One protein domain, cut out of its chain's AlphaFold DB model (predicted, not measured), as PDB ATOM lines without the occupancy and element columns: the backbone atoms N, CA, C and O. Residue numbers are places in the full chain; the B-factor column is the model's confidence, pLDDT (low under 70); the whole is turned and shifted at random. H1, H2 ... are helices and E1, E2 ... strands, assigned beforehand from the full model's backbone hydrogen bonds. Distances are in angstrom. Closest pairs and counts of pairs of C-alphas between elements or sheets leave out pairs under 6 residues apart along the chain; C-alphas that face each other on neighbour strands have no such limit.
ATOM      1  N   PRO A 259     -25.505 -36.078 -32.460       92.06
ATOM      2  CA  PRO A 259     -25.250 -37.021 -33.540       92.06
ATOM      3  C   PRO A 259     -25.522 -38.465 -33.093       92.06
ATOM      4  O   PRO A 259     -25.336 -38.783 -31.908       92.06
ATOM      5  N   PRO A 260     -25.926 -39.340 -34.029       86.56
ATOM      6  CA  PRO A 260     -26.225 -40.734 -33.737       86.56
ATOM      7  C   PRO A 260     -24.964 -41.462 -33.264       86.56
ATOM      8  O   PRO A 260     -23.854 -41.173 -33.714       86.56
ATOM      9  N   SER A 261     -25.126 -42.415 -32.346       85.19
ATOM     10  CA  SER A 261     -24.012 -43.210 -31.809       85.19
ATOM     11  C   SER A 261     -23.632 -44.413 -32.682       85.19
ATOM     12  O   SER A 261     -22.597 -45.039 -32.450       85.19
ATOM     13  N   GLY A 262     -24.440 -44.719 -33.701       78.06
ATOM     14  CA  GLY A 262     -24.137 -45.676 -34.767       78.06
ATOM     15  C   GLY A 262     -24.269 -45.049 -36.158       78.06
ATOM     16  O   GLY A 262     -24.596 -43.871 -36.302       78.06
ATOM     17  N   SER A 263     -24.038 -45.849 -37.200       76.19
ATOM     18  CA  SER A 263     -24.259 -45.436 -38.591       76.19
ATOM     19  C   SER A 263     -25.736 -45.068 -38.816       76.19
ATOM     20  O   SER A 263     -26.585 -45.955 -38.686       76.19
ATOM     21  N   PRO A 264     -26.079 -43.812 -39.171       68.75
ATOM     22  CA  PRO A 264     -27.471 -43.422 -39.362       68.75
ATOM     23  C   PRO A 264     -28.131 -44.190 -40.508       68.75
ATOM     24  O   PRO A 264     -27.522 -44.444 -41.552       68.75
ATOM     25  N   LYS A 265     -29.421 -44.488 -40.335       72.69
ATOM     26  CA  LYS A 265     -30.312 -44.897 -41.430       72.69
ATOM     27  C   LYS A 265     -30.374 -43.789 -42.488       72.69
ATOM     28  O   LYS A 265     -30.128 -42.622 -42.190       72.69
ATOM     29  N   ASP A 266     -30.755 -44.133 -43.720       74.00
ATOM     30  CA  ASP A 266     -30.862 -43.138 -44.797       74.00
ATOM     31  C   ASP A 266     -31.797 -41.975 -44.418       74.00
ATOM     32  O   ASP A 266     -31.416 -40.816 -44.556       74.00
ATOM     33  N   TYR A 267     -32.976 -42.256 -43.854       75.06
ATOM     34  CA  TYR A 267     -33.803 -41.210 -43.246       75.06
ATOM     35  C   TYR A 267     -33.472 -41.078 -41.754       75.06
ATOM     36  O   TYR A 267     -33.739 -42.001 -40.985       75.06
ATOM     37  N   PHE A 268     -32.892 -39.941 -41.368       84.56
ATOM     38  CA  PHE A 268     -32.584 -39.580 -39.983       84.56
ATOM     39  C   PHE A 268     -32.674 -38.054 -39.823       84.56
ATOM     40  O   PHE A 268     -31.876 -37.318 -40.422       84.56
ATOM     41  N   SER A 269     -33.657 -37.608 -39.036       92.44
ATOM     42  CA  SER A 269     -34.063 -36.203 -38.922       92.44
ATOM     43  C   SER A 269     -34.405 -35.812 -37.486       92.44
ATOM     44  O   SER A 269     -34.952 -36.628 -36.743       92.44
ATOM     45  N   ALA A 270     -34.132 -34.560 -37.108       96.56
ATOM     46  CA  ALA A 270     -34.413 -34.067 -35.760       96.56
ATOM     47  C   ALA A 270     -35.872 -33.606 -35.621       96.56
ATOM     48  O   ALA A 270     -36.575 -34.062 -34.721       96.56
ATOM     49  N   ILE A 271     -36.361 -32.759 -36.536       97.62
ATOM     50  CA  ILE A 271     -37.740 -32.241 -36.511       97.62
ATOM     51  C   ILE A 271     -38.419 -32.453 -37.868       97.62
ATOM     52  O   ILE A 271     -37.865 -32.084 -38.904       97.62
ATOM     53  N   THR A 272     -39.625 -33.027 -37.864       94.31
ATOM     54  CA  THR A 272     -40.461 -33.212 -39.064       94.31
ATOM     55  C   THR A 272     -41.840 -32.589 -38.874       94.31
ATOM     56  O   THR A 272     -42.424 -32.691 -37.797       94.31
ATOM     57  N   PHE A 273     -42.377 -31.983 -39.938       90.31
ATOM     58  CA  PHE A 273     -43.727 -31.403 -39.959       90.31
ATOM     59  C   PHE A 273     -44.548 -32.006 -41.092       90.31
ATOM     60  O   PHE A 273     -44.095 -32.016 -42.244       90.31
ATOM     61  N   TYR A 274     -45.766 -32.457 -40.802       87.19
ATOM     62  CA  TYR A 274     -46.737 -32.835 -41.825       87.19
ATOM     63  C   TYR A 274     -48.170 -32.861 -41.270       87.19
ATOM     64  O   TYR A 274     -48.404 -32.783 -40.067       87.19
ATOM     65  N   ARG A 275     -49.140 -33.016 -42.170       81.62
ATOM     66  CA  ARG A 275     -50.523 -33.389 -41.843       81.62
ATOM     67  C   ARG A 275     -50.750 -34.837 -42.282       81.62
ATOM     68  O   ARG A 275     -50.546 -35.139 -43.461       81.62
ATOM     69  N   ASN A 276     -51.068 -35.750 -41.361       73.88
ATOM     70  CA  ASN A 276     -51.480 -37.115 -41.712       73.88
ATOM     71  C   ASN A 276     -52.937 -37.141 -42.207       73.88
ATOM     72  O   ASN A 276     -53.684 -36.174 -42.070       73.88
ATOM     73  N   GLN A 277     -53.345 -38.290 -42.732       68.19
ATOM     74  CA  GLN A 277     -54.742 -38.708 -42.722       68.19
ATOM     75  C   GLN A 277     -54.979 -39.441 -41.391       68.19
ATOM     76  O   GLN A 277     -54.095 -40.168 -40.931       68.19
ATOM     77  N   GLY A 278     -56.116 -39.209 -40.746       61.03
ATOM     78  CA  GLY A 278     -56.469 -39.843 -39.483       61.03
ATOM     79  C   GLY A 278     -56.611 -41.358 -39.614       61.03
ATOM     80  O   GLY A 278     -56.783 -41.922 -40.701       61.03
ATOM     81  N   GLU A 279     -56.520 -42.037 -38.477       63.34
ATOM     82  CA  GLU A 279     -56.570 -43.492 -38.354       63.34
ATOM     83  C   GLU A 279     -57.875 -44.120 -38.887       63.34
ATOM     84  O   GLU A 279     -57.893 -45.325 -39.149       63.34
ATOM     85  N   ARG A 280     -58.949 -43.335 -39.082       60.56
ATOM     86  CA  ARG A 280     -60.225 -43.787 -39.674       60.56
ATOM     87  C   ARG A 280     -60.337 -43.467 -41.166       60.56
ATOM     88  O   ARG A 280     -61.345 -43.785 -41.789       60.56
ATOM     89  N   GLY A 281     -59.289 -42.895 -41.758       59.34
ATOM     90  CA  GLY A 281     -59.264 -42.449 -43.147       59.34
ATOM     91  C   GLY A 281     -59.790 -41.025 -43.349       59.34
ATOM     92  O   GLY A 281     -59.876 -40.594 -44.492       59.34
ATOM     93  N   ASP A 282     -60.094 -40.318 -42.267       63.09
ATOM     94  CA  ASP A 282     -60.491 -38.915 -42.140       63.09
ATOM     95  C   ASP A 282     -59.331 -37.932 -42.403       63.09
ATOM     96  O   ASP A 282     -58.163 -38.313 -42.354       63.09
ATOM     97  N   ILE A 283     -59.615 -36.656 -42.688       67.12
ATOM     98  CA  ILE A 283     -58.565 -35.623 -42.684       67.12
ATOM     99  C   ILE A 283     -58.407 -35.069 -41.275       67.12
ATOM    100  O   ILE A 283     -59.370 -34.631 -40.654       67.12
ATOM    101  N   ARG A 284     -57.159 -35.049 -40.804       74.19
ATOM    102  CA  ARG A 284     -56.788 -34.292 -39.614       74.19
ATOM    103  C   ARG A 284     -56.924 -32.820 -39.958       74.19
ATOM    104  O   ARG A 284     -56.258 -32.369 -40.885       74.19
ATOM    105  N   GLU A 285     -57.802 -32.108 -39.266       65.25
ATOM    106  CA  GLU A 285     -58.247 -30.780 -39.691       65.25
ATOM    107  C   GLU A 285     -57.078 -29.799 -39.903       65.25
ATOM    108  O   GLU A 285     -56.912 -29.228 -40.986       65.25
ATOM    109  N   TYR A 286     -56.241 -29.646 -38.876       74.69
ATOM    110  CA  TYR A 286     -55.264 -28.566 -38.783       74.69
ATOM    111  C   TYR A 286     -53.982 -28.819 -39.589       74.69
ATOM    112  O   TYR A 286     -53.455 -29.933 -39.665       74.69
ATOM    113  N   ALA A 287     -53.435 -27.747 -40.159       78.81
ATOM    114  CA  ALA A 287     -52.099 -27.725 -40.751       78.81
ATOM    115  C   ALA A 287     -51.012 -27.655 -39.658       78.81
ATOM    116  O   ALA A 287     -51.209 -27.001 -38.634       78.81
ATOM    117  N   ALA A 288     -49.849 -28.272 -39.897       86.81
ATOM    118  CA  ALA A 288     -48.717 -28.244 -38.961       86.81
ATOM    119  C   ALA A 288     -48.084 -26.840 -38.924       86.81
ATOM    120  O   ALA A 288     -47.300 -26.490 -39.814       86.81
ATOM    121  N   SER A 289     -48.497 -26.003 -37.969       87.06
ATOM    122  CA  SER A 289     -48.396 -24.545 -38.113       87.06
ATOM    123  C   SER A 289     -48.066 -23.768 -36.840       87.06
ATOM    124  O   SER A 289     -48.187 -24.259 -35.720       87.06
ATOM    125  N   TRP A 290     -47.622 -22.521 -37.016       87.19
ATOM    126  CA  TRP A 290     -47.260 -21.594 -35.932       87.19
ATOM    127  C   TRP A 290     -46.158 -22.113 -34.988       87.19
ATOM    128  O   TRP A 290     -45.953 -21.570 -33.900       87.19
ATOM    129  N   HIS A 291     -45.422 -23.158 -35.380       93.69
ATOM    130  CA  HIS A 291     -44.351 -23.722 -34.567       93.69
ATOM    131  C   HIS A 291     -43.111 -22.812 -34.595       93.69
ATOM    132  O   HIS A 291     -42.696 -22.331 -35.649       93.69
ATOM    133  N   ARG A 292     -42.481 -22.611 -33.436       97.19
ATOM    134  CA  ARG A 292     -41.265 -21.811 -33.245       97.19
ATOM    135  C   ARG A 292     -40.104 -22.723 -32.858       97.19
ATOM    136  O   ARG A 292     -40.078 -23.254 -31.751       97.19
ATOM    137  N   ILE A 293     -39.158 -22.899 -33.774       98.56
ATOM    138  CA  ILE A 293     -37.930 -23.680 -33.615       98.56
ATOM    139  C   ILE A 293     -36.784 -22.692 -33.378       98.56
ATOM    140  O   ILE A 293     -36.299 -22.071 -34.325       98.56
ATOM    141  N   GLU A 294     -36.387 -22.502 -32.118       97.75
ATOM    142  CA  GLU A 294     -35.525 -21.383 -31.706       97.75
ATOM    143  C   GLU A 294     -34.294 -21.801 -30.898       97.75
ATOM    144  O   GLU A 294     -34.420 -22.483 -29.883       97.75
ATOM    145  N   ARG A 295     -33.096 -21.323 -31.262       98.44
ATOM    146  CA  ARG A 295     -31.868 -21.507 -30.448       98.44
ATOM    147  C   ARG A 295     -31.504 -22.969 -30.138       98.44
ATOM    148  O   ARG A 295     -30.792 -23.243 -29.175       98.44
ATOM    149  N   ASN A 296     -31.991 -23.925 -30.926       98.88
ATOM    150  CA  ASN A 296     -31.619 -25.332 -30.798       98.88
ATOM    151  C   ASN A 296     -30.260 -25.590 -31.460       98.88
ATOM    152  O   ASN A 296     -29.834 -24.856 -32.357       98.88
ATOM    153  N   ARG A 297     -29.601 -26.675 -31.055       98.81
ATOM    154  CA  ARG A 297     -28.366 -27.161 -31.669       98.81
ATOM    155  C   ARG A 297     -28.620 -28.504 -32.340       98.81
ATOM    156  O   ARG A 297     -28.948 -29.478 -31.674       98.81
ATOM    157  N   PHE A 298     -28.421 -28.559 -33.650       98.62
ATOM    158  CA  PHE A 298     -28.537 -29.758 -34.471       98.62
ATOM    159  C   PHE A 298     -27.151 -30.210 -34.920       98.62
ATOM    160  O   PHE A 298     -26.415 -29.421 -35.515       98.62
ATOM    161  N   GLN A 299     -26.784 -31.470 -34.673       97.50
ATOM    162  CA  GLN A 299     -25.472 -31.979 -35.070       97.50
ATOM    163  C   GLN A 299     -25.541 -33.368 -35.725       97.50
ATOM    164  O   GLN A 299     -25.957 -34.334 -35.098       97.50
ATOM    165  N   GLY A 300     -25.054 -33.484 -36.967       94.00
ATOM    166  CA  GLY A 300     -24.843 -34.768 -37.658       94.00
ATOM    167  C   GLY A 300     -26.067 -35.404 -38.336       94.00
ATOM    168  O   GLY A 300     -26.062 -36.613 -38.568       94.00
ATOM    169  N   PHE A 301     -27.108 -34.630 -38.655       94.25
ATOM    170  CA  PHE A 301     -28.351 -35.137 -39.261       94.25
ATOM    171  C   PHE A 301     -28.299 -35.210 -40.796       94.25
ATOM    172  O   PHE A 301     -27.609 -34.423 -41.451       94.25
ATOM    173  N   ASN A 302     -29.088 -36.116 -41.391       93.19
ATOM    174  CA  ASN A 302     -29.278 -36.147 -42.847       93.19
ATOM    175  C   ASN A 302     -30.230 -35.024 -43.299       93.19
ATOM    176  O   ASN A 302     -29.954 -34.364 -44.300       93.19
ATOM    177  N   VAL A 303     -31.292 -34.752 -42.533       94.69
ATOM    178  CA  VAL A 303     -32.099 -33.524 -42.638       94.69
ATOM    179  C   VAL A 303     -32.406 -33.048 -41.224       94.69
ATOM    180  O   VAL A 303     -33.134 -33.726 -40.511       94.69
ATOM    181  N   ALA A 304     -31.856 -31.926 -40.760       97.12
ATOM    182  CA  ALA A 304     -32.122 -31.507 -39.380       97.12
ATOM    183  C   ALA A 304     -33.595 -31.089 -39.190       97.12
ATOM    184  O   ALA A 304     -34.263 -31.595 -38.289       97.12
ATOM    185  N   VAL A 305     -34.124 -30.234 -40.070       97.81
ATOM    186  CA  VAL A 305     -35.508 -29.737 -40.010       97.81
ATOM    187  C   VAL A 305     -36.194 -29.945 -41.367       97.81
ATOM    188  O   VAL A 305     -35.733 -29.408 -42.372       97.81
ATOM    189  N   ASP A 306     -37.275 -30.734 -41.412       94.94
ATOM    190  CA  ASP A 306     -37.950 -31.176 -42.650       94.94
ATOM    191  C   ASP A 306     -39.448 -30.811 -42.665       94.94
ATOM    192  O   ASP A 306     -40.284 -31.462 -42.025       94.94
ATOM    193  N   VAL A 307     -39.792 -29.745 -43.392       93.56
ATOM    194  CA  VAL A 307     -41.133 -29.146 -43.421       93.56
ATOM    195  C   VAL A 307     -41.943 -29.659 -44.609       93.56
ATOM    196  O   VAL A 307     -41.535 -29.518 -45.764       93.56
ATOM    197  N   GLY A 308     -43.122 -30.223 -44.330       88.44
ATOM    198  CA  GLY A 308     -43.996 -30.820 -45.340       88.44
ATOM    199  C   GLY A 308     -43.502 -32.195 -45.792       88.44
ATOM    200  O   GLY A 308     -43.503 -32.493 -46.986       88.44
ATOM    201  N   VAL A 309     -43.052 -33.046 -44.860       85.62
ATOM    202  CA  VAL A 309     -42.311 -34.276 -45.205       85.62
ATOM    203  C   VAL A 309     -43.096 -35.259 -46.082       85.62
ATOM    204  O   VAL A 309     -42.481 -36.012 -46.827       85.62
ATOM    205  N   ARG A 310     -44.437 -35.250 -46.058       81.56
ATOM    206  CA  ARG A 310     -45.280 -36.157 -46.870       81.56
ATOM    207  C   ARG A 310     -45.732 -35.589 -48.224       81.56
ATOM    208  O   ARG A 310     -46.458 -36.267 -48.955       81.56
ATOM    209  N   THR A 311     -45.308 -34.375 -48.570       81.06
ATOM    210  CA  THR A 311     -45.635 -33.726 -49.848       81.06
ATOM    211  C   THR A 311     -45.182 -34.586 -51.042       81.06
ATOM    212  O   THR A 311     -44.188 -35.298 -50.971       81.06
ATOM    213  N   GLY A 312     -45.934 -34.581 -52.144       72.69
ATOM    214  CA  GLY A 312     -45.620 -35.315 -53.376       72.69
ATOM    215  C   GLY A 312     -45.855 -36.829 -53.349       72.69
ATOM    216  O   GLY A 312     -45.529 -37.497 -54.331       72.69
ATOM    217  N   MET A 313     -46.391 -37.416 -52.276       74.56
ATOM    218  CA  MET A 313     -46.565 -38.872 -52.186       74.56
ATOM    219  C   MET A 313     -47.636 -39.414 -53.159       74.56
ATOM    220  O   MET A 313     -48.769 -38.939 -53.186       74.56
ATOM    221  N   LYS A 314     -47.298 -40.461 -53.934       65.50
ATOM    222  CA  LYS A 314     -48.250 -41.140 -54.839       65.50
ATOM    223  C   LYS A 314     -49.392 -41.821 -54.056       65.50
ATOM    224  O   LYS A 314     -49.113 -42.488 -53.058       65.50
ATOM    225  N   PRO A 315     -50.649 -41.778 -54.547       55.16
ATOM    226  CA  PRO A 315     -51.840 -42.260 -53.838       55.16
ATOM    227  C   PRO A 315     -51.976 -43.791 -53.783       55.16
ATOM    228  O   PRO A 315     -53.012 -44.296 -53.367       55.16
ATOM    229  N   THR A 316     -50.948 -44.562 -54.156       47.94
ATOM    230  CA  THR A 316     -50.946 -46.030 -54.004       47.94
ATOM    231  C   THR A 316     -50.959 -46.473 -52.537       47.94
ATOM    232  O   THR A 316     -51.287 -47.620 -52.243       47.94
ATOM    233  N   ARG A 317     -50.683 -45.556 -51.599       51.50
ATOM    234  CA  ARG A 317     -51.247 -45.598 -50.245       51.50
ATOM    235  C   ARG A 317     -52.327 -44.523 -50.137       51.50
ATOM    236  O   ARG A 317     -52.025 -43.370 -49.850       51.50
ATOM    237  N   VAL A 318     -53.582 -44.930 -50.337       47.84
ATOM    238  CA  VAL A 318     -54.783 -44.066 -50.302       47.84
ATOM    239  C   VAL A 318     -54.989 -43.395 -48.928       47.84
ATOM    240  O   VAL A 318     -55.720 -42.422 -48.818       47.84
ATOM    241  N   LEU A 319     -54.302 -43.891 -47.894       50.75
ATOM    242  CA  LEU A 319     -54.435 -43.537 -46.476       50.75
ATOM    243  C   LEU A 319     -53.493 -42.402 -46.004       50.75
ATOM    244  O   LEU A 319     -53.000 -42.461 -44.882       50.75
ATOM    245  N   THR A 320     -53.153 -41.419 -46.850       55.19
ATOM    246  CA  THR A 320     -52.363 -40.233 -46.419       55.19
ATOM    247  C   THR A 320     -52.745 -38.892 -47.078       55.19
ATOM    248  O   THR A 320     -52.054 -37.902 -46.852       55.19
ATOM    249  N   ASN A 321     -53.773 -38.836 -47.935       69.06
ATOM    250  CA  ASN A 321     -53.997 -37.717 -48.868       69.06
ATOM    251  C   ASN A 321     -55.412 -37.761 -49.495       69.06
ATOM    252  O   ASN A 321     -55.564 -38.178 -50.647       69.06
ATOM    253  N   LEU A 322     -56.455 -37.332 -48.766       72.38
ATOM    254  CA  LEU A 322     -57.833 -37.317 -49.298       72.38
ATOM    255  C   LEU A 322     -58.054 -36.311 -50.435       72.38
ATOM    256  O   LEU A 322     -58.896 -36.568 -51.294       72.38
ATOM    257  N   ALA A 323     -57.275 -35.227 -50.495       74.88
ATOM    258  CA  ALA A 323     -57.277 -34.281 -51.615       74.88
ATOM    259  C   ALA A 323     -56.738 -34.921 -52.904       74.88
ATOM    260  O   ALA A 323     -56.950 -34.406 -53.998       74.88
ATOM    261  N   GLN A 324     -56.025 -36.047 -52.791       79.38
ATOM    262  CA  GLN A 324     -55.378 -36.785 -53.880       79.38
ATOM    263  C   GLN A 324     -54.351 -35.975 -54.700       79.38
ATOM    264  O   GLN A 324     -53.774 -36.505 -55.648       79.38
ATOM    265  N   GLU A 325     -54.042 -34.739 -54.296       74.75
ATOM    266  CA  GLU A 325     -53.012 -33.881 -54.898       74.75
ATOM    267  C   GLU A 325     -51.615 -34.135 -54.327       74.75
ATOM    268  O   GLU A 325     -50.622 -34.006 -55.038       74.75
ATOM    269  N   GLY A 326     -51.523 -34.521 -53.051       74.25
ATOM    270  CA  GLY A 326     -50.247 -34.760 -52.371       74.25
ATOM    271  C   GLY A 326     -49.616 -33.502 -51.786       74.25
ATOM    272  O   GLY A 326     -48.403 -33.473 -51.596       74.25
ATOM    273  N   ARG A 327     -50.397 -32.456 -51.505       77.31
ATOM    274  CA  ARG A 327     -49.944 -31.344 -50.661       77.31
ATOM    275  C   ARG A 327     -49.985 -31.761 -49.193       77.31
ATOM    276  O   ARG A 327     -50.943 -32.387 -48.747       77.31
ATOM    277  N   SER A 328     -48.943 -31.413 -48.446       76.81
ATOM    278  CA  SER A 328     -48.996 -31.351 -46.986       76.81
ATOM    279  C   SER A 328     -48.979 -29.877 -46.610       76.81
ATOM    280  O   SER A 328     -48.150 -29.138 -47.136       76.81
ATOM    281  N   TYR A 329     -49.886 -29.441 -45.742       78.56
ATOM    282  CA  TYR A 329     -49.961 -28.047 -45.315       78.56
ATOM    283  C   TYR A 329     -49.201 -27.903 -43.997       78.56
ATOM    284  O   TYR A 329     -49.544 -28.516 -42.985       78.56
ATOM    285  N   ALA A 330     -48.103 -27.154 -44.065       87.56
ATOM    286  CA  ALA A 330     -47.180 -26.912 -42.966       87.56
ATOM    287  C   ALA A 330     -46.623 -25.488 -43.113       87.56
ATOM    288  O   ALA A 330     -45.510 -25.286 -43.608       87.56
ATOM    289  N   SER A 331     -47.475 -24.516 -42.798       84.00
ATOM    290  CA  SER A 331     -47.280 -23.071 -42.994       84.00
ATOM    291  C   SER A 331     -47.013 -22.382 -41.651       84.00
ATOM    292  O   SER A 331     -47.313 -22.947 -40.605       84.00
ATOM    293  N   TYR A 332     -46.510 -21.146 -41.652       85.19
ATOM    294  CA  TYR A 332     -46.332 -20.321 -40.440       85.19
ATOM    295  C   TYR A 332     -45.319 -20.824 -39.419       85.19
ATOM    296  O   TYR A 332     -45.356 -20.424 -38.258       85.19
ATOM    297  N   ASN A 333     -44.381 -21.668 -39.834       91.69
ATOM    298  CA  ASN A 333     -43.337 -22.148 -38.945       91.69
ATOM    299  C   ASN A 333     -42.125 -21.215 -38.995       91.69
ATOM    300  O   ASN A 333     -41.679 -20.789 -40.064       91.69
ATOM    301  N   PHE A 334     -41.606 -20.896 -37.814       95.56
ATOM    302  CA  PHE A 334     -40.479 -20.003 -37.580       95.56
ATOM    303  C   PHE A 334     -39.269 -20.856 -37.205       95.56
ATOM    304  O   PHE A 334     -39.287 -21.524 -36.175       95.56
ATOM    305  N   ILE A 335     -38.221 -20.845 -38.020       98.25
ATOM    306  CA  ILE A 335     -36.983 -21.594 -37.780       98.25
ATOM    307  C   ILE A 335     -35.860 -20.569 -37.650       98.25
ATOM    308  O   ILE A 335     -35.331 -20.102 -38.663       98.25
ATOM    309  N   GLN A 336     -35.542 -20.165 -36.418       96.12
ATOM    310  CA  GLN A 336     -34.641 -19.037 -36.183       96.12
ATOM    311  C   GLN A 336     -33.597 -19.222 -35.076       96.12
ATOM    312  O   GLN A 336     -33.803 -19.944 -34.105       96.12
ATOM    313  N   ASP A 337     -32.448 -18.571 -35.252       97.75
ATOM    314  CA  ASP A 337     -31.330 -18.520 -34.297       97.75
ATOM    315  C   ASP A 337     -30.747 -19.896 -33.891       97.75
ATOM    316  O   ASP A 337     -30.097 -20.023 -32.855       97.75
ATOM    317  N   ASN A 338     -30.983 -20.953 -34.680       98.69
ATOM    318  CA  ASN A 338     -30.483 -22.306 -34.410       98.69
ATOM    319  C   ASN A 338     -29.061 -22.515 -34.966       98.69
ATOM    320  O   ASN A 338     -28.668 -21.908 -35.963       98.69
ATOM    321  N   SER A 339     -28.314 -23.448 -34.373       98.56
ATOM    322  CA  SER A 339     -27.005 -23.893 -34.869       98.56
ATOM    323  C   SER A 339     -27.116 -25.257 -35.556       98.56
ATOM    324  O   SER A 339     -27.637 -26.206 -34.969       98.56
ATOM    325  N   PHE A 340     -26.601 -25.372 -36.780       98.56
ATOM    326  CA  PHE A 340     -26.592 -26.596 -37.585       98.56
ATOM    327  C   PHE A 340     -25.150 -27.017 -37.896       98.56
ATOM    328  O   PHE A 340     -24.452 -26.329 -38.640       98.56
ATOM    329  N   LYS A 341     -24.697 -28.152 -37.354       98.06
ATOM    330  CA  LYS A 341     -23.304 -28.612 -37.454       98.06
ATOM    331  C   LYS A 341     -23.169 -29.984 -38.115       98.06
ATOM    332  O   LYS A 341     -23.738 -30.968 -37.648       98.06
ATOM    333  N   ASN A 342     -22.338 -30.081 -39.151       96.69
ATOM    334  CA  ASN A 342     -22.032 -31.323 -39.873       96.69
ATOM    335  C   ASN A 342     -23.285 -32.032 -40.456       96.69
ATOM    336  O   ASN A 342     -23.322 -33.263 -40.519       96.69
ATOM    337  N   CYS A 343     -24.330 -31.289 -40.833       96.00
ATOM    338  CA  CYS A 343     -25.559 -31.856 -41.401       96.00
ATOM    339  C   CYS A 343     -25.446 -32.039 -42.928       96.00
ATOM    340  O   CYS A 343     -24.746 -31.291 -43.608       96.00
ATOM    341  N   ARG A 344     -26.170 -33.000 -43.518       95.81
ATOM    342  CA  ARG A 344     -26.265 -33.088 -44.992       95.81
ATOM    343  C   ARG A 344     -27.192 -31.995 -45.524       95.81
ATOM    344  O   ARG A 344     -26.826 -31.263 -46.437       95.81
ATOM    345  N   ILE A 345     -28.360 -31.849 -44.904       97.31
ATOM    346  CA  ILE A 345     -29.301 -30.755 -45.135       97.31
ATOM    347  C   ILE A 345     -29.654 -30.144 -43.774       97.31
ATOM    348  O   ILE A 345     -29.973 -30.869 -42.829       97.31
ATOM    349  N   GLY A 346     -29.577 -28.819 -43.667       97.88
ATOM    350  CA  GLY A 346     -30.012 -28.073 -42.490       97.88
ATOM    351  C   GLY A 346     -31.534 -27.977 -42.449       97.88
ATOM    352  O   GLY A 346     -32.189 -28.728 -41.728       97.88
ATOM    353  N   ILE A 347     -32.091 -27.089 -43.273       98.12
ATOM    354  CA  ILE A 347     -33.538 -26.870 -43.400       98.12
ATOM    355  C   ILE A 347     -34.008 -27.315 -44.791       98.12
ATOM    356  O   ILE A 347     -33.535 -26.798 -45.802       98.12
ATOM    357  N   LEU A 348     -34.969 -28.238 -44.848       96.00
ATOM    358  CA  LEU A 348     -35.685 -28.638 -46.061       96.00
ATOM    359  C   LEU A 348     -37.121 -28.104 -46.011       96.00
ATOM    360  O   LEU A 348     -37.877 -28.430 -45.099       96.00
ATOM    361  N   LEU A 349     -37.497 -27.300 -47.006       94.50
ATOM    362  CA  LEU A 349     -38.772 -26.590 -47.062       94.50
ATOM    363  C   LEU A 349     -39.562 -26.992 -48.317       94.50
ATOM    364  O   LEU A 349     -39.124 -26.725 -49.439       94.50
ATOM    365  N   ARG A 350     -40.729 -27.626 -48.134       91.19
ATOM    366  CA  ARG A 350     -41.638 -28.052 -49.223       91.19
ATOM    367  C   ARG A 350     -42.985 -27.321 -49.240       91.19
ATOM    368  O   ARG A 350     -43.871 -27.684 -50.010       91.19
ATOM    369  N   THR A 351     -43.149 -26.311 -48.390       87.88
ATOM    370  CA  THR A 351     -44.400 -25.572 -48.167       87.88
ATOM    371  C   THR A 351     -44.156 -24.063 -48.119       87.88
ATOM    372  O   THR A 351     -43.063 -23.607 -47.772       87.88
ATOM    373  N   GLY A 352     -45.155 -23.280 -48.534       85.81
ATOM    374  CA  GLY A 352     -45.097 -21.815 -48.504       85.81
ATOM    375  C   GLY A 352     -45.244 -21.235 -47.096       85.81
ATOM    376  O   GLY A 352     -45.487 -21.968 -46.138       85.81
ATOM    377  N   PHE A 353     -45.159 -19.908 -46.993       84.12
ATOM    378  CA  PHE A 353     -45.522 -19.142 -45.790       84.12
ATOM    379  C   PHE A 353     -44.737 -19.456 -44.500       84.12
ATOM    380  O   PHE A 353     -45.229 -19.210 -43.400       84.12
ATOM    381  N   ASN A 354     -43.518 -19.987 -44.601       90.19
ATOM    382  CA  ASN A 354     -42.630 -20.228 -43.459       90.19
ATOM    383  C   ASN A 354     -41.531 -19.158 -43.362       90.19
ATOM    384  O   ASN A 354     -41.173 -18.525 -44.359       90.19
ATOM    385  N   LYS A 355     -40.970 -18.969 -42.163       93.44
ATOM    386  CA  LYS A 355     -39.927 -17.973 -41.881       93.44
ATOM    387  C   LYS A 355     -38.648 -18.628 -41.358       93.44
ATOM    388  O   LYS A 355     -38.676 -19.386 -40.395       93.44
ATOM    389  N   ILE A 356     -37.520 -18.276 -41.962       96.12
ATOM    390  CA  ILE A 356     -36.167 -18.695 -41.592       96.12
ATOM    391  C   ILE A 356     -35.354 -17.437 -41.253       96.12
ATOM    392  O   ILE A 356     -35.392 -16.466 -42.012       96.12
ATOM    393  N   GLY A 357     -34.587 -17.434 -40.158       94.56
ATOM    394  CA  GLY A 357     -33.609 -16.360 -39.955       94.56
ATOM    395  C   GLY A 357     -32.624 -16.518 -38.803       94.56
ATOM    396  O   GLY A 357     -32.849 -17.305 -37.901       94.56
ATOM    397  N   GLY A 358     -31.490 -15.818 -38.852       93.12
ATOM    398  CA  GLY A 358     -30.479 -15.819 -37.777       93.12
ATOM    399  C   GLY A 358     -29.765 -17.155 -37.494       93.12
ATOM    400  O   GLY A 358     -28.874 -17.204 -36.652       93.12
ATOM    401  N   ASN A 359     -30.121 -18.243 -38.185       97.81
ATOM    402  CA  ASN A 359     -29.482 -19.552 -38.034       97.81
ATOM    403  C   ASN A 359     -28.029 -19.544 -38.538       97.81
ATOM    404  O   ASN A 359     -27.701 -18.809 -39.470       97.81
ATOM    405  N   ILE A 360     -27.195 -20.420 -37.970       97.44
ATOM    406  CA  ILE A 360     -25.763 -20.571 -38.277       97.44
ATOM    407  C   ILE A 360     -25.494 -21.988 -38.801       97.44
ATOM    408  O   ILE A 360     -25.875 -22.961 -38.141       97.44
ATOM    409  N   PHE A 361     -24.787 -22.120 -39.930       97.81
ATOM    410  CA  PHE A 361     -24.478 -23.413 -40.552       97.81
ATOM    411  C   PHE A 361     -22.967 -23.691 -40.607       97.81
ATOM    412  O   PHE A 361     -22.218 -23.085 -41.366       97.81
ATOM    413  N   GLU A 362     -22.503 -24.674 -39.834       97.69
ATOM    414  CA  GLU A 362     -21.110 -25.134 -39.835       97.69
ATOM    415  C   GLU A 362     -21.005 -26.506 -40.521       97.69
ATOM    416  O   GLU A 362     -21.692 -27.457 -40.138       97.69
ATOM    417  N   ASN A 363     -20.146 -26.631 -41.539       96.88
ATOM    418  CA  ASN A 363     -19.925 -27.869 -42.309       96.88
ATOM    419  C   ASN A 363     -21.218 -28.549 -42.814       96.88
ATOM    420  O   ASN A 363     -21.271 -29.774 -42.936       96.88
ATOM    421  N   THR A 364     -22.277 -27.774 -43.068       96.94
ATOM    422  CA  THR A 364     -23.565 -28.296 -43.539       96.94
ATOM    423  C   THR A 364     -23.641 -28.180 -45.060       96.94
ATOM    424  O   THR A 364     -23.525 -27.081 -45.596       96.94
ATOM    425  N   GLU A 365     -23.806 -29.297 -45.784       95.88
ATOM    426  CA  GLU A 365     -23.651 -29.290 -47.256       95.88
ATOM    427  C   GLU A 365     -24.714 -28.439 -47.969       95.88
ATOM    428  O   GLU A 365     -24.437 -27.805 -48.994       95.88
ATOM    429  N   VAL A 366     -25.942 -28.452 -47.447       97.00
ATOM    430  CA  VAL A 366     -27.074 -27.647 -47.913       97.00
ATOM    431  C   VAL A 366     -27.690 -26.939 -46.704       97.00
ATOM    432  O   VAL A 366     -28.491 -27.557 -46.002       97.00
ATOM    433  N   PRO A 367     -27.318 -25.675 -46.430       97.44
ATOM    434  CA  PRO A 367     -27.895 -24.888 -45.341       97.44
ATOM    435  C   PRO A 367     -29.426 -24.846 -45.410       97.44
ATOM    436  O   PRO A 367     -30.114 -25.311 -44.498       97.44
ATOM    437  N   ILE A 368     -29.959 -24.389 -46.548       97.94
ATOM    438  CA  ILE A 368     -31.395 -24.284 -46.818       97.94
ATOM    439  C   ILE A 368     -31.694 -24.907 -48.188       97.94
ATOM    440  O   ILE A 368     -30.992 -24.642 -49.165       97.94
ATOM    441  N   ALA A 369     -32.755 -25.706 -48.282       96.31
ATOM    442  CA  ALA A 369     -33.274 -26.266 -49.527       96.31
ATOM    443  C   ALA A 369     -34.754 -25.904 -49.709       96.31
ATOM    444  O   ALA A 369     -35.600 -26.301 -48.906       96.31
ATOM    445  N   LEU A 370     -35.070 -25.185 -50.788       95.25
ATOM    446  CA  LEU A 370     -36.434 -24.900 -51.229       95.25
ATOM    447  C   LEU A 370     -36.814 -25.926 -52.298       95.25
ATOM    448  O   LEU A 370     -36.315 -25.869 -53.420       95.25
ATOM    449  N   HIS A 371     -37.684 -26.870 -51.949       93.38
ATOM    450  CA  HIS A 371     -38.051 -27.989 -52.811       93.38
ATOM    451  C   HIS A 371     -39.496 -27.843 -53.286       93.38
ATOM    452  O   HIS A 371     -40.437 -28.242 -52.597       93.38
ATOM    453  N   ASN A 372     -39.678 -27.259 -54.473       88.75
ATOM    454  CA  ASN A 372     -41.006 -27.103 -55.048       88.75
ATOM    455  C   ASN A 372     -41.438 -28.391 -55.760       88.75
ATOM    456  O   ASN A 372     -40.980 -28.725 -56.852       88.75
ATOM    457  N   VAL A 373     -42.367 -29.105 -55.135       85.38
ATOM    458  CA  VAL A 373     -42.983 -30.318 -55.687       85.38
ATOM    459  C   VAL A 373     -44.054 -29.990 -56.739       85.38
ATOM    460  O   VAL A 373     -44.337 -30.798 -57.614       85.38
ATOM    461  N   PHE A 374     -44.642 -28.794 -56.700       81.94
ATOM    462  CA  PHE A 374     -45.789 -28.406 -57.527       81.94
ATOM    463  C   PHE A 374     -45.458 -27.200 -58.417       81.94
ATOM    464  O   PHE A 374     -44.297 -26.924 -58.700       81.94
ATOM    465  N   TYR A 375     -46.478 -26.482 -58.889       78.69
ATOM    466  CA  TYR A 375     -46.299 -25.244 -59.645       78.69
ATOM    467  C   TYR A 375     -45.691 -24.105 -58.809       78.69
ATOM    468  O   TYR A 375     -44.979 -23.276 -59.359       78.69
ATOM    469  N   SER A 376     -45.893 -24.057 -57.486       79.31
ATOM    470  CA  SER A 376     -45.474 -22.915 -56.656       79.31
ATOM    471  C   SER A 376     -45.001 -23.284 -55.242       79.31
ATOM    472  O   SER A 376     -45.617 -24.104 -54.558       79.31
ATOM    473  N   LEU A 377     -43.948 -22.591 -54.794       85.31
ATOM    474  CA  LEU A 377     -43.436 -22.554 -53.421       85.31
ATOM    475  C   LEU A 377     -43.148 -21.086 -53.045       85.31
ATOM    476  O   LEU A 377     -42.103 -20.539 -53.392       85.31
ATOM    477  N   HIS A 378     -44.108 -20.414 -52.407       80.44
ATOM    478  CA  HIS A 378     -44.169 -18.947 -52.352       80.44
ATOM    479  C   HIS A 378     -44.258 -18.367 -50.937       80.44
ATOM    480  O   HIS A 378     -44.595 -19.061 -49.977       80.44
ATOM    481  N   GLN A 379     -43.956 -17.068 -50.842       75.56
ATOM    482  CA  GLN A 379     -44.072 -16.237 -49.639       75.56
ATOM    483  C   GLN A 379     -43.324 -16.809 -48.423       75.56
ATOM    484  O   GLN A 379     -43.721 -16.616 -47.276       75.56
ATOM    485  N   ASN A 380     -42.209 -17.496 -48.687       87.75
ATOM    486  CA  ASN A 380     -41.266 -17.921 -47.662       87.75
ATOM    487  C   ASN A 380     -40.309 -16.768 -47.338       87.75
ATOM    488  O   ASN A 380     -39.738 -16.153 -48.239       87.75
ATOM    489  N   ILE A 381     -40.130 -16.471 -46.055       89.62
ATOM    490  CA  ILE A 381     -39.314 -15.354 -45.569       89.62
ATOM    491  C   ILE A 381     -37.954 -15.904 -45.134       89.62
ATOM    492  O   ILE A 381     -37.898 -16.780 -44.278       89.62
ATOM    493  N   ILE A 382     -36.858 -15.395 -45.698       91.81
ATOM    494  CA  ILE A 382     -35.484 -15.766 -45.335       91.81
ATOM    495  C   ILE A 382     -34.717 -14.479 -45.025       91.81
ATOM    496  O   ILE A 382     -34.400 -13.715 -45.934       91.81
ATOM    497  N   ILE A 383     -34.442 -14.219 -43.745       88.88
ATOM    498  CA  ILE A 383     -33.836 -12.962 -43.266       88.88
ATOM    499  C   ILE A 383     -32.636 -13.215 -42.364       88.88
ATOM    500  O   ILE A 383     -32.604 -14.200 -41.637       88.88
ATOM    501  N   ASN A 384     -31.670 -12.301 -42.334       85.94
ATOM    502  CA  ASN A 384     -30.471 -12.420 -41.500       85.94
ATOM    503  C   ASN A 384     -29.752 -13.761 -41.761       85.94
ATOM    504  O   ASN A 384     -29.457 -14.523 -40.840       85.94
ATOM    505  N   GLN A 385     -29.532 -14.071 -43.041       88.94
ATOM    506  CA  GLN A 385     -28.848 -15.263 -43.558       88.94
ATOM    507  C   GLN A 385     -27.741 -14.844 -44.550       88.94
ATOM    508  O   GLN A 385     -27.742 -15.281 -45.701       88.94
ATOM    509  N   PRO A 386     -26.821 -13.939 -44.152       82.81
ATOM    510  CA  PRO A 386     -25.934 -13.248 -45.083       82.81
ATOM    511  C   PRO A 386     -24.997 -14.219 -45.807       82.81
ATOM    512  O   PRO A 386     -24.159 -14.868 -45.185       82.81
ATOM    513  N   ASN A 387     -25.110 -14.267 -47.136       81.00
ATOM    514  CA  ASN A 387     -24.400 -15.178 -48.046       81.00
ATOM    515  C   ASN A 387     -24.761 -16.672 -47.916       81.00
ATOM    516  O   ASN A 387     -24.313 -17.460 -48.752       81.00
ATOM    517  N   GLU A 388     -25.578 -17.077 -46.938       91.69
ATOM    518  CA  GLU A 388     -25.915 -18.487 -46.700       91.69
ATOM    519  C   GLU A 388     -26.616 -19.120 -47.902       91.69
ATOM    520  O   GLU A 388     -27.418 -18.481 -48.586       91.69
ATOM    521  N   ARG A 389     -26.289 -20.381 -48.195       94.56
ATOM    522  CA  ARG A 389     -26.628 -20.976 -49.494       94.56
ATOM    523  C   ARG A 389     -28.009 -21.629 -49.497       94.56
ATOM    524  O   ARG A 389     -28.205 -22.704 -48.925       94.56
ATOM    525  N   VAL A 390     -28.929 -21.028 -50.247       95.94
ATOM    526  CA  VAL A 390     -30.252 -21.580 -50.557       95.94
ATOM    527  C   VAL A 390     -30.174 -22.394 -51.852       95.94
ATOM    528  O   VAL A 390     -29.818 -21.879 -52.915       95.94
ATOM    529  N   ALA A 391     -30.503 -23.681 -51.788       95.94
ATOM    530  CA  ALA A 391     -30.651 -24.544 -52.956       95.94
ATOM    531  C   ALA A 391     -32.093 -24.511 -53.481       95.94
ATOM    532  O   ALA A 391     -33.032 -24.710 -52.710       95.94
ATOM    533  N   ILE A 392     -32.257 -24.299 -54.787       94.50
ATOM    534  CA  ILE A 392     -33.542 -24.404 -55.489       94.50
ATOM    535  C   ILE A 392     -33.661 -25.819 -56.071       94.50
ATOM    536  O   ILE A 392     -32.806 -26.234 -56.853       94.50
ATOM    537  N   TRP A 393     -34.692 -26.568 -55.670       93.38
ATOM    538  CA  TRP A 393     -34.933 -27.965 -56.060       93.38
ATOM    539  C   TRP A 393     -36.298 -28.117 -56.738       93.38
ATOM    540  O   TRP A 393     -37.328 -28.309 -56.093       93.38
ATOM    541  N   SER A 394     -36.280 -28.031 -58.061       89.31
ATOM    542  CA  SER A 394     -37.414 -28.089 -58.984       89.31
ATOM    543  C   SER A 394     -37.538 -29.446 -59.682       89.31
ATOM    544  O   SER A 394     -38.644 -29.843 -60.048       89.31
ATOM    545  N   GLU A 395     -36.433 -30.168 -59.878       87.81
ATOM    546  CA  GLU A 395     -36.404 -31.478 -60.538       87.81
ATOM    547  C   GLU A 395     -35.427 -32.465 -59.875       87.81
ATOM    548  O   GLU A 395     -34.436 -32.099 -59.242       87.81
ATOM    549  N   VAL A 396     -35.678 -33.763 -60.085       86.00
ATOM    550  CA  VAL A 396     -34.919 -34.881 -59.488       86.00
ATOM    551  C   VAL A 396     -33.407 -34.811 -59.744       86.00
ATOM    552  O   VAL A 396     -32.636 -35.337 -58.941       86.00
ATOM    553  N   GLY A 397     -32.955 -34.162 -60.823       87.38
ATOM    554  CA  GLY A 397     -31.531 -33.978 -61.114       87.38
ATOM    555  C   GLY A 397     -30.785 -33.183 -60.036       87.38
ATOM    556  O   GLY A 397     -29.675 -33.556 -59.654       87.38
ATOM    557  N   GLU A 398     -31.417 -32.143 -59.495       89.25
ATOM    558  CA  GLU A 398     -30.801 -31.146 -58.606       89.25
ATOM    559  C   GLU A 398     -30.594 -31.686 -57.184       89.25
ATOM    560  O   GLU A 398     -29.593 -31.387 -56.529       89.25
ATOM    561  N   PHE A 399     -31.501 -32.558 -56.728       90.06
ATOM    562  CA  PHE A 399     -31.423 -33.231 -55.428       90.06
ATOM    563  C   PHE A 399     -31.023 -34.711 -55.512       90.06
ATOM    564  O   PHE A 399     -31.048 -35.406 -54.494       90.06
ATOM    565  N   LYS A 400     -30.604 -35.221 -56.681       90.12
ATOM    566  CA  LYS A 400     -30.315 -36.655 -56.909       90.12
ATOM    567  C   LYS A 400     -29.385 -37.268 -55.856       90.12
ATOM    568  O   LYS A 400     -29.645 -38.373 -55.381       90.12
ATOM    569  N   ARG A 401     -28.339 -36.539 -55.444       91.00
ATOM    570  CA  ARG A 401     -27.372 -36.977 -54.412       91.00
ATOM    571  C   ARG A 401     -27.969 -37.095 -52.999       91.00
ATOM    572  O   ARG A 401     -27.404 -37.781 -52.154       91.00
ATOM    573  N   TYR A 402     -29.130 -36.484 -52.772       90.94
ATOM    574  CA  TYR A 402     -29.892 -36.496 -51.522       90.94
ATOM    575  C   TYR A 402     -31.199 -37.296 -51.606       90.94
ATOM    576  O   TYR A 402     -31.901 -37.393 -50.606       90.94
ATOM    577  N   ALA A 403     -31.540 -37.908 -52.745       87.00
ATOM    578  CA  ALA A 403     -32.844 -38.549 -52.964       87.00
ATOM    579  C   ALA A 403     -33.174 -39.694 -51.978       87.00
ATOM    580  O   ALA A 403     -34.340 -40.033 -51.791       87.00
ATOM    581  N   LYS A 404     -32.164 -40.271 -51.313       85.12
ATOM    582  CA  LYS A 404     -32.353 -41.237 -50.219       85.12
ATOM    583  C   LYS A 404     -32.693 -40.604 -48.857       85.12
ATOM    584  O   LYS A 404     -33.322 -41.263 -48.033       85.12
ATOM    585  N   TYR A 405     -32.323 -39.339 -48.648       84.75
ATOM    586  CA  TYR A 405     -32.657 -38.528 -47.469       84.75
ATOM    587  C   TYR A 405     -33.981 -37.776 -47.674       84.75
ATOM    588  O   TYR A 405     -34.795 -37.686 -46.759       84.75
ATOM    589  N   VAL A 406     -34.239 -37.290 -48.894       80.00
ATOM    590  CA  VAL A 406     -35.492 -36.622 -49.282       80.00
ATOM    591  C   VAL A 406     -36.587 -37.672 -49.510       80.00
ATOM    592  O   VAL A 406     -36.968 -38.011 -50.632       80.00
ATOM    593  N   ALA A 407     -37.090 -38.222 -48.407       65.00
ATOM    594  CA  ALA A 407     -38.266 -39.073 -48.422       65.00
ATOM    595  C   ALA A 407     -39.469 -38.315 -48.998       65.00
ATOM    596  O   ALA A 407     -39.703 -37.169 -48.625       65.00
ATOM    597  N   PHE A 408     -40.249 -38.982 -49.859       71.00
ATOM    598  CA  PHE A 408     -41.428 -38.409 -50.523       71.00
ATOM    599  C   PHE A 408     -41.059 -37.147 -51.330       71.00
ATOM    600  O   PHE A 408     -41.457 -36.037 -51.015       71.00
ATOM    601  N   HIS A 409     -40.207 -37.316 -52.343       68.06
ATOM    602  CA  HIS A 409     -39.643 -36.184 -53.077       68.06
ATOM    603  C   HIS A 409     -40.653 -35.507 -54.020       68.06
ATOM    604  O   HIS A 409     -41.151 -34.434 -53.723       68.06
ATOM    605  N   ASP A 410     -40.963 -36.142 -55.150       67.31
ATOM    606  CA  ASP A 410     -41.600 -35.498 -56.313       67.31
ATOM    607  C   ASP A 410     -42.640 -36.441 -56.960       67.31
ATOM    608  O   ASP A 410     -42.899 -36.421 -58.156       67.31
ATOM    609  N   GLY A 411     -43.190 -37.380 -56.182       75.94
ATOM    610  CA  GLY A 411     -43.886 -38.566 -56.703       75.94
ATOM    611  C   GLY A 411     -45.135 -38.280 -57.546       75.94
ATOM    612  O   GLY A 411     -45.376 -38.997 -58.520       75.94
ATOM    613  N   LEU A 412     -45.907 -37.252 -57.191       76.12
ATOM    614  CA  LEU A 412     -46.999 -36.700 -58.005       76.12
ATOM    615  C   LEU A 412     -46.568 -35.493 -58.849       76.12
ATOM    616  O   LEU A 412     -47.185 -35.237 -59.877       76.12
ATOM    617  N   GLY A 413     -45.509 -34.792 -58.439       75.50
ATOM    618  CA  GLY A 413     -45.030 -33.549 -59.043       75.50
ATOM    619  C   GLY A 413     -44.122 -33.698 -60.267       75.50
ATOM    620  O   GLY A 413     -44.080 -32.793 -61.094       75.50
ATOM    621  N   ALA A 414     -43.460 -34.847 -60.448       80.94
ATOM    622  CA  ALA A 414     -42.363 -35.058 -61.409       80.94
ATOM    623  C   ALA A 414     -42.720 -34.945 -62.910       80.94
ATOM    624  O   ALA A 414     -41.882 -35.211 -63.770       80.94
ATOM    625  N   GLN A 415     -43.961 -34.584 -63.246       81.38
ATOM    626  CA  GLN A 415     -44.424 -34.270 -64.608       81.38
ATOM    627  C   GLN A 415     -44.676 -32.764 -64.821       81.38
ATOM    628  O   GLN A 415     -45.093 -32.335 -65.901       81.38
ATOM    629  N   ILE A 416     -44.429 -31.960 -63.788       79.69
ATOM    630  CA  ILE A 416     -44.330 -30.506 -63.835       79.69
ATOM    631  C   ILE A 416     -42.848 -30.202 -64.072       79.69
ATOM    632  O   ILE A 416     -42.028 -30.344 -63.166       79.69
ATOM    633  N   GLY A 417     -42.490 -29.838 -65.306       82.69
ATOM    634  CA  GLY A 417     -41.108 -29.472 -65.635       82.69
ATOM    635  C   GLY A 417     -40.661 -28.236 -64.851       82.69
ATOM    636  O   GLY A 417     -41.492 -27.396 -64.514       82.69
ATOM    637  N   ALA A 418     -39.361 -28.097 -64.580       86.31
ATOM    638  CA  ALA A 418     -38.830 -26.992 -63.776       86.31
ATOM    639  C   ALA A 418     -39.229 -25.597 -64.310       86.31
ATOM    640  O   ALA A 418     -39.562 -24.724 -63.517       86.31
ATOM    641  N   SER A 419     -39.346 -25.426 -65.632       83.56
ATOM    642  CA  SER A 419     -39.830 -24.193 -66.286       83.56
ATOM    643  C   SER A 419     -41.319 -23.885 -66.079       83.56
ATOM    644  O   SER A 419     -41.800 -22.839 -66.503       83.56
ATOM    645  N   GLN A 420     -42.056 -24.784 -65.426       81.50
ATOM    646  CA  GLN A 420     -43.419 -24.571 -64.939       81.50
ATOM    647  C   GLN A 420     -43.468 -24.333 -63.419       81.50
ATOM    648  O   GLN A 420     -44.561 -24.203 -62.870       81.50
ATOM    649  N   LYS A 421     -42.322 -24.336 -62.722       82.94
ATOM    650  CA  LYS A 421     -42.233 -24.192 -61.266       82.94
ATOM    651  C   LYS A 421     -41.785 -22.782 -60.876       82.94
ATOM    652  O   LYS A 421     -40.913 -22.184 -61.505       82.94
ATOM    653  N   PHE A 422     -42.383 -22.275 -59.804       81.62
ATOM    654  CA  PHE A 422     -42.192 -20.925 -59.289       81.62
ATOM    655  C   PHE A 422     -41.757 -20.906 -57.821       81.62
ATOM    656  O   PHE A 422     -42.270 -21.674 -57.001       81.62
ATOM    657  N   TYR A 423     -40.888 -19.957 -57.483       85.31
ATOM    658  CA  TYR A 423     -40.450 -19.646 -56.132       85.31
ATOM    659  C   TYR A 423     -40.623 -18.155 -55.850       85.31
ATOM    660  O   TYR A 423     -40.136 -17.316 -56.610       85.31
ATOM    661  N   HIS A 424     -41.246 -17.827 -54.716       84.69
ATOM    662  CA  HIS A 424     -41.191 -16.476 -54.148       84.69
ATOM    663  C   HIS A 424     -40.561 -16.518 -52.766       84.69
ATOM    664  O   HIS A 424     -41.067 -17.198 -51.868       84.69
ATOM    665  N   VAL A 425     -39.474 -15.767 -52.619       86.56
ATOM    666  CA  VAL A 425     -38.738 -15.609 -51.369       86.56
ATOM    667  C   VAL A 425     -38.689 -14.134 -50.987       86.56
ATOM    668  O   VAL A 425     -38.522 -13.262 -51.835       86.56
ATOM    669  N   ILE A 426     -38.830 -13.861 -49.699       85.25
ATOM    670  CA  ILE A 426     -38.825 -12.521 -49.114       85.25
ATOM    671  C   ILE A 426     -37.558 -12.376 -48.271       85.25
ATOM    672  O   ILE A 426     -37.358 -13.161 -47.345       85.25
ATOM    673  N   SER A 427     -36.701 -11.403 -48.584       88.12
ATOM    674  CA  SER A 427     -35.380 -11.254 -47.956       88.12
ATOM    675  C   SER A 427     -34.965  -9.783 -47.738       88.12
ATOM    676  O   SER A 427     -33.994  -9.323 -48.330       88.12
ATOM    677  N   PRO A 428     -35.677  -9.023 -46.879       78.94
ATOM    678  CA  PRO A 428     -35.361  -7.618 -46.576       78.94
ATOM    679  C   PRO A 428     -33.966  -7.358 -45.989       78.94
ATOM    680  O   PRO A 428     -33.440  -6.256 -46.127       78.94
ATOM    681  N   THR A 429     -33.366  -8.321 -45.283       78.44
ATOM    682  CA  THR A 429     -32.105  -8.118 -44.550       78.44
ATOM    683  C   THR A 429     -31.216  -9.352 -44.595       78.44
ATOM    684  O   THR A 429     -31.699 -10.477 -44.476       78.44
ATOM    685  N   GLY A 430     -29.897  -9.146 -44.708       72.25
ATOM    686  CA  GLY A 430     -28.897 -10.219 -44.684       72.25
ATOM    687  C   GLY A 430     -29.158 -11.287 -45.746       72.25
ATOM    688  O   GLY A 430     -29.427 -12.433 -45.393       72.25
ATOM    689  N   ALA A 431     -29.131 -10.889 -47.018       74.88
ATOM    690  CA  ALA A 431     -29.575 -11.715 -48.134       74.88
ATOM    691  C   ALA A 431     -28.760 -13.026 -48.291       74.88
ATOM    692  O   ALA A 431     -27.524 -12.989 -48.226       74.88
ATOM    693  N   PRO A 432     -29.427 -14.169 -48.535       87.50
ATOM    694  CA  PRO A 432     -28.781 -15.442 -48.838       87.50
ATOM    695  C   PRO A 432     -28.300 -15.514 -50.295       87.50
ATOM    696  O   PRO A 432     -28.755 -14.769 -51.165       87.50
ATOM    697  N   SER A 433     -27.413 -16.468 -50.584       90.69
ATOM    698  CA  SER A 433     -26.994 -16.793 -51.949       90.69
ATOM    699  C   SER A 433     -27.877 -17.899 -52.542       90.69
ATOM    700  O   SER A 433     -27.981 -19.002 -52.003       90.69
ATOM    701  N   PHE A 434     -28.529 -17.622 -53.673       90.31
ATOM    702  CA  PHE A 434     -29.398 -18.593 -54.341       90.31
ATOM    703  C   PHE A 434     -28.626 -19.411 -55.376       90.31
ATOM    704  O   PHE A 434     -28.127 -18.888 -56.369       90.31
ATOM    705  N   THR A 435     -28.577 -20.723 -55.163       87.19
ATOM    706  CA  THR A 435     -28.161 -21.698 -56.178       87.19
ATOM    707  C   THR A 435     -29.384 -22.187 -56.951       87.19
ATOM    708  O   THR A 435     -29.995 -23.195 -56.593       87.19
ATOM    709  N   ASP A 436     -29.725 -21.433 -57.996       73.38
ATOM    710  CA  ASP A 436     -30.722 -21.762 -59.018       73.38
ATOM    711  C   ASP A 436     -29.998 -22.186 -60.316       73.38
ATOM    712  O   ASP A 436     -29.130 -21.447 -60.787       73.38
ATOM    713  N   PRO A 437     -30.307 -23.353 -60.915       64.69
ATOM    714  CA  PRO A 437     -29.764 -23.758 -62.214       64.69
ATOM    715  C   PRO A 437     -30.370 -23.006 -63.419       64.69
ATOM    716  O   PRO A 437     -30.107 -23.385 -64.560       64.69
ATOM    717  N   GLY A 438     -31.189 -21.971 -63.197       67.62
ATOM    718  CA  GLY A 438     -31.787 -21.128 -64.239       67.62
ATOM    719  C   GLY A 438     -32.952 -21.792 -64.974       67.62
ATOM    720  O   GLY A 438     -33.287 -21.400 -66.090       67.62
ATOM    721  N   LYS A 439     -33.536 -22.839 -64.376       81.50
ATOM    722  CA  LYS A 439     -34.594 -23.658 -64.989       81.50
ATOM    723  C   LYS A 439     -36.002 -23.280 -64.552       81.50
ATOM    724  O   LYS A 439     -36.938 -23.531 -65.304       81.50
ATOM    725  N   ALA A 440     -36.144 -22.758 -63.340       85.19
ATOM    726  CA  ALA A 440     -37.413 -22.370 -62.741       85.19
ATOM    727  C   ALA A 440     -37.482 -20.850 -62.597       85.19
ATOM    728  O   ALA A 440     -36.470 -20.157 -62.694       85.19
ATOM    729  N   THR A 441     -38.672 -20.317 -62.333       82.50
ATOM    730  CA  THR A 441     -38.780 -18.912 -61.943       82.50
ATOM    731  C   THR A 441     -38.480 -18.779 -60.458       82.50
ATOM    732  O   THR A 441     -39.311 -19.148 -59.629       82.50
ATOM    733  N   LEU A 442     -37.356 -18.157 -60.116       85.44
ATOM    734  CA  LEU A 442     -37.130 -17.577 -58.797       85.44
ATOM    735  C   LEU A 442     -37.403 -16.068 -58.830       85.44
ATOM    736  O   LEU A 442     -36.856 -15.346 -59.662       85.44
ATOM    737  N   VAL A 443     -38.205 -15.575 -57.883       83.19
ATOM    738  CA  VAL A 443     -38.248 -14.148 -57.542       83.19
ATOM    739  C   VAL A 443     -37.957 -13.957 -56.060       83.19
ATOM    740  O   VAL A 443     -38.620 -14.535 -55.197       83.19
ATOM    741  N   VAL A 444     -36.989 -13.090 -55.781       83.06
ATOM    742  CA  VAL A 444     -36.658 -12.594 -54.444       83.06
ATOM    743  C   VAL A 444     -37.207 -11.169 -54.317       83.06
ATOM    744  O   VAL A 444     -37.183 -10.424 -55.299       83.06
ATOM    745  N   SER A 445     -37.731 -10.789 -53.152       78.75
ATOM    746  CA  SER A 445     -38.160  -9.412 -52.869       78.75
ATOM    747  C   SER A 445     -37.670  -8.916 -51.509       78.75
ATOM    748  O   SER A 445     -37.784  -9.618 -50.506       78.75
ATOM    749  N   ASP A 446     -37.208  -7.667 -51.464       72.06
ATOM    750  CA  ASP A 446     -36.614  -7.021 -50.277       72.06
ATOM    751  C   ASP A 446     -37.662  -6.588 -49.229       72.06
ATOM    752  O   ASP A 446     -37.392  -5.806 -48.325       72.06
ATOM    753  N   ALA A 447     -38.884  -7.094 -49.363       62.25
ATOM    754  CA  ALA A 447     -39.981  -6.995 -48.419       62.25
ATOM    755  C   ALA A 447     -40.974  -8.136 -48.697       62.25
ATOM    756  O   ALA A 447     -40.943  -8.771 -49.762       62.25
ATOM    757  N   LEU A 448     -41.890  -8.371 -47.754       49.81
ATOM    758  CA  LEU A 448     -43.209  -8.919 -48.078       49.81
ATOM    759  C   LEU A 448     -43.873  -8.015 -49.135       49.81
ATOM    760  O   LEU A 448     -43.492  -6.857 -49.309       49.81
ATOM    761  N   VAL A 449     -44.934  -8.494 -49.789       40.91
ATOM    762  CA  VAL A 449     -45.914  -7.566 -50.386       40.91
ATOM    763  C   VAL A 449     -46.774  -7.033 -49.233       40.91
ATOM    764  O   VAL A 449     -47.933  -7.409 -49.078       40.91
TER     765      VAL A 449
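AT A GLANCE: This is residues 259 to 449 of the 818 residues of an uncharacterized protein of Opitutaceae bacterium TSB47 (UniProt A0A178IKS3). Little is named structure, but the chain winds in stacked turns, a solenoid walled by three parallel sheets, E1-E4-E7-E10-E12-E14, E2-E5-E8-E11-E13-E15 and E3-E6-E9, with H1 over the first. Named elements, 15 strands with H1 after E12, hold 73 of 191 printed residues, mostly strand. The whole is compact, radius of gyration of the C-alphas 15.8 A, spanning 44 by 42 by 32 A.

IN THESE COORDINATES: Find C-alpha 269 at (-34.063, -36.203, -38.922), where E1, residues 269-274, begins. Read on through E2 292-294, E3 297-299, E4 303-307, E5 334-336, E6 339-341, E7 345-349, E8 355-357, E9 360-362, E10 366-371, E11 376-383, 20.3 A long, E12 389-393, H1 396-402, E13 422-426, E14 433-435 and E15 441-445, ending at (-38.160, -9.412, -52.869).

HOW THE PARTS SIT: The sheet of E1 faces both others, a stack of sheets, face to face in turn. Between E1 and E4, N 271 and O 304 are within hydrogen-bond range, 3.0 A. H1 is on E1's sheet, height over the sheet 9.2 A; 1 of its 3 O i to N i+4 and 1 of its 4 O i to N i+3 pairs are within range.

THE WHOLE: The printed part has no cut. Links 275-291, 308-333 and 403-421 are long; 25 residues have pLDDT under 70.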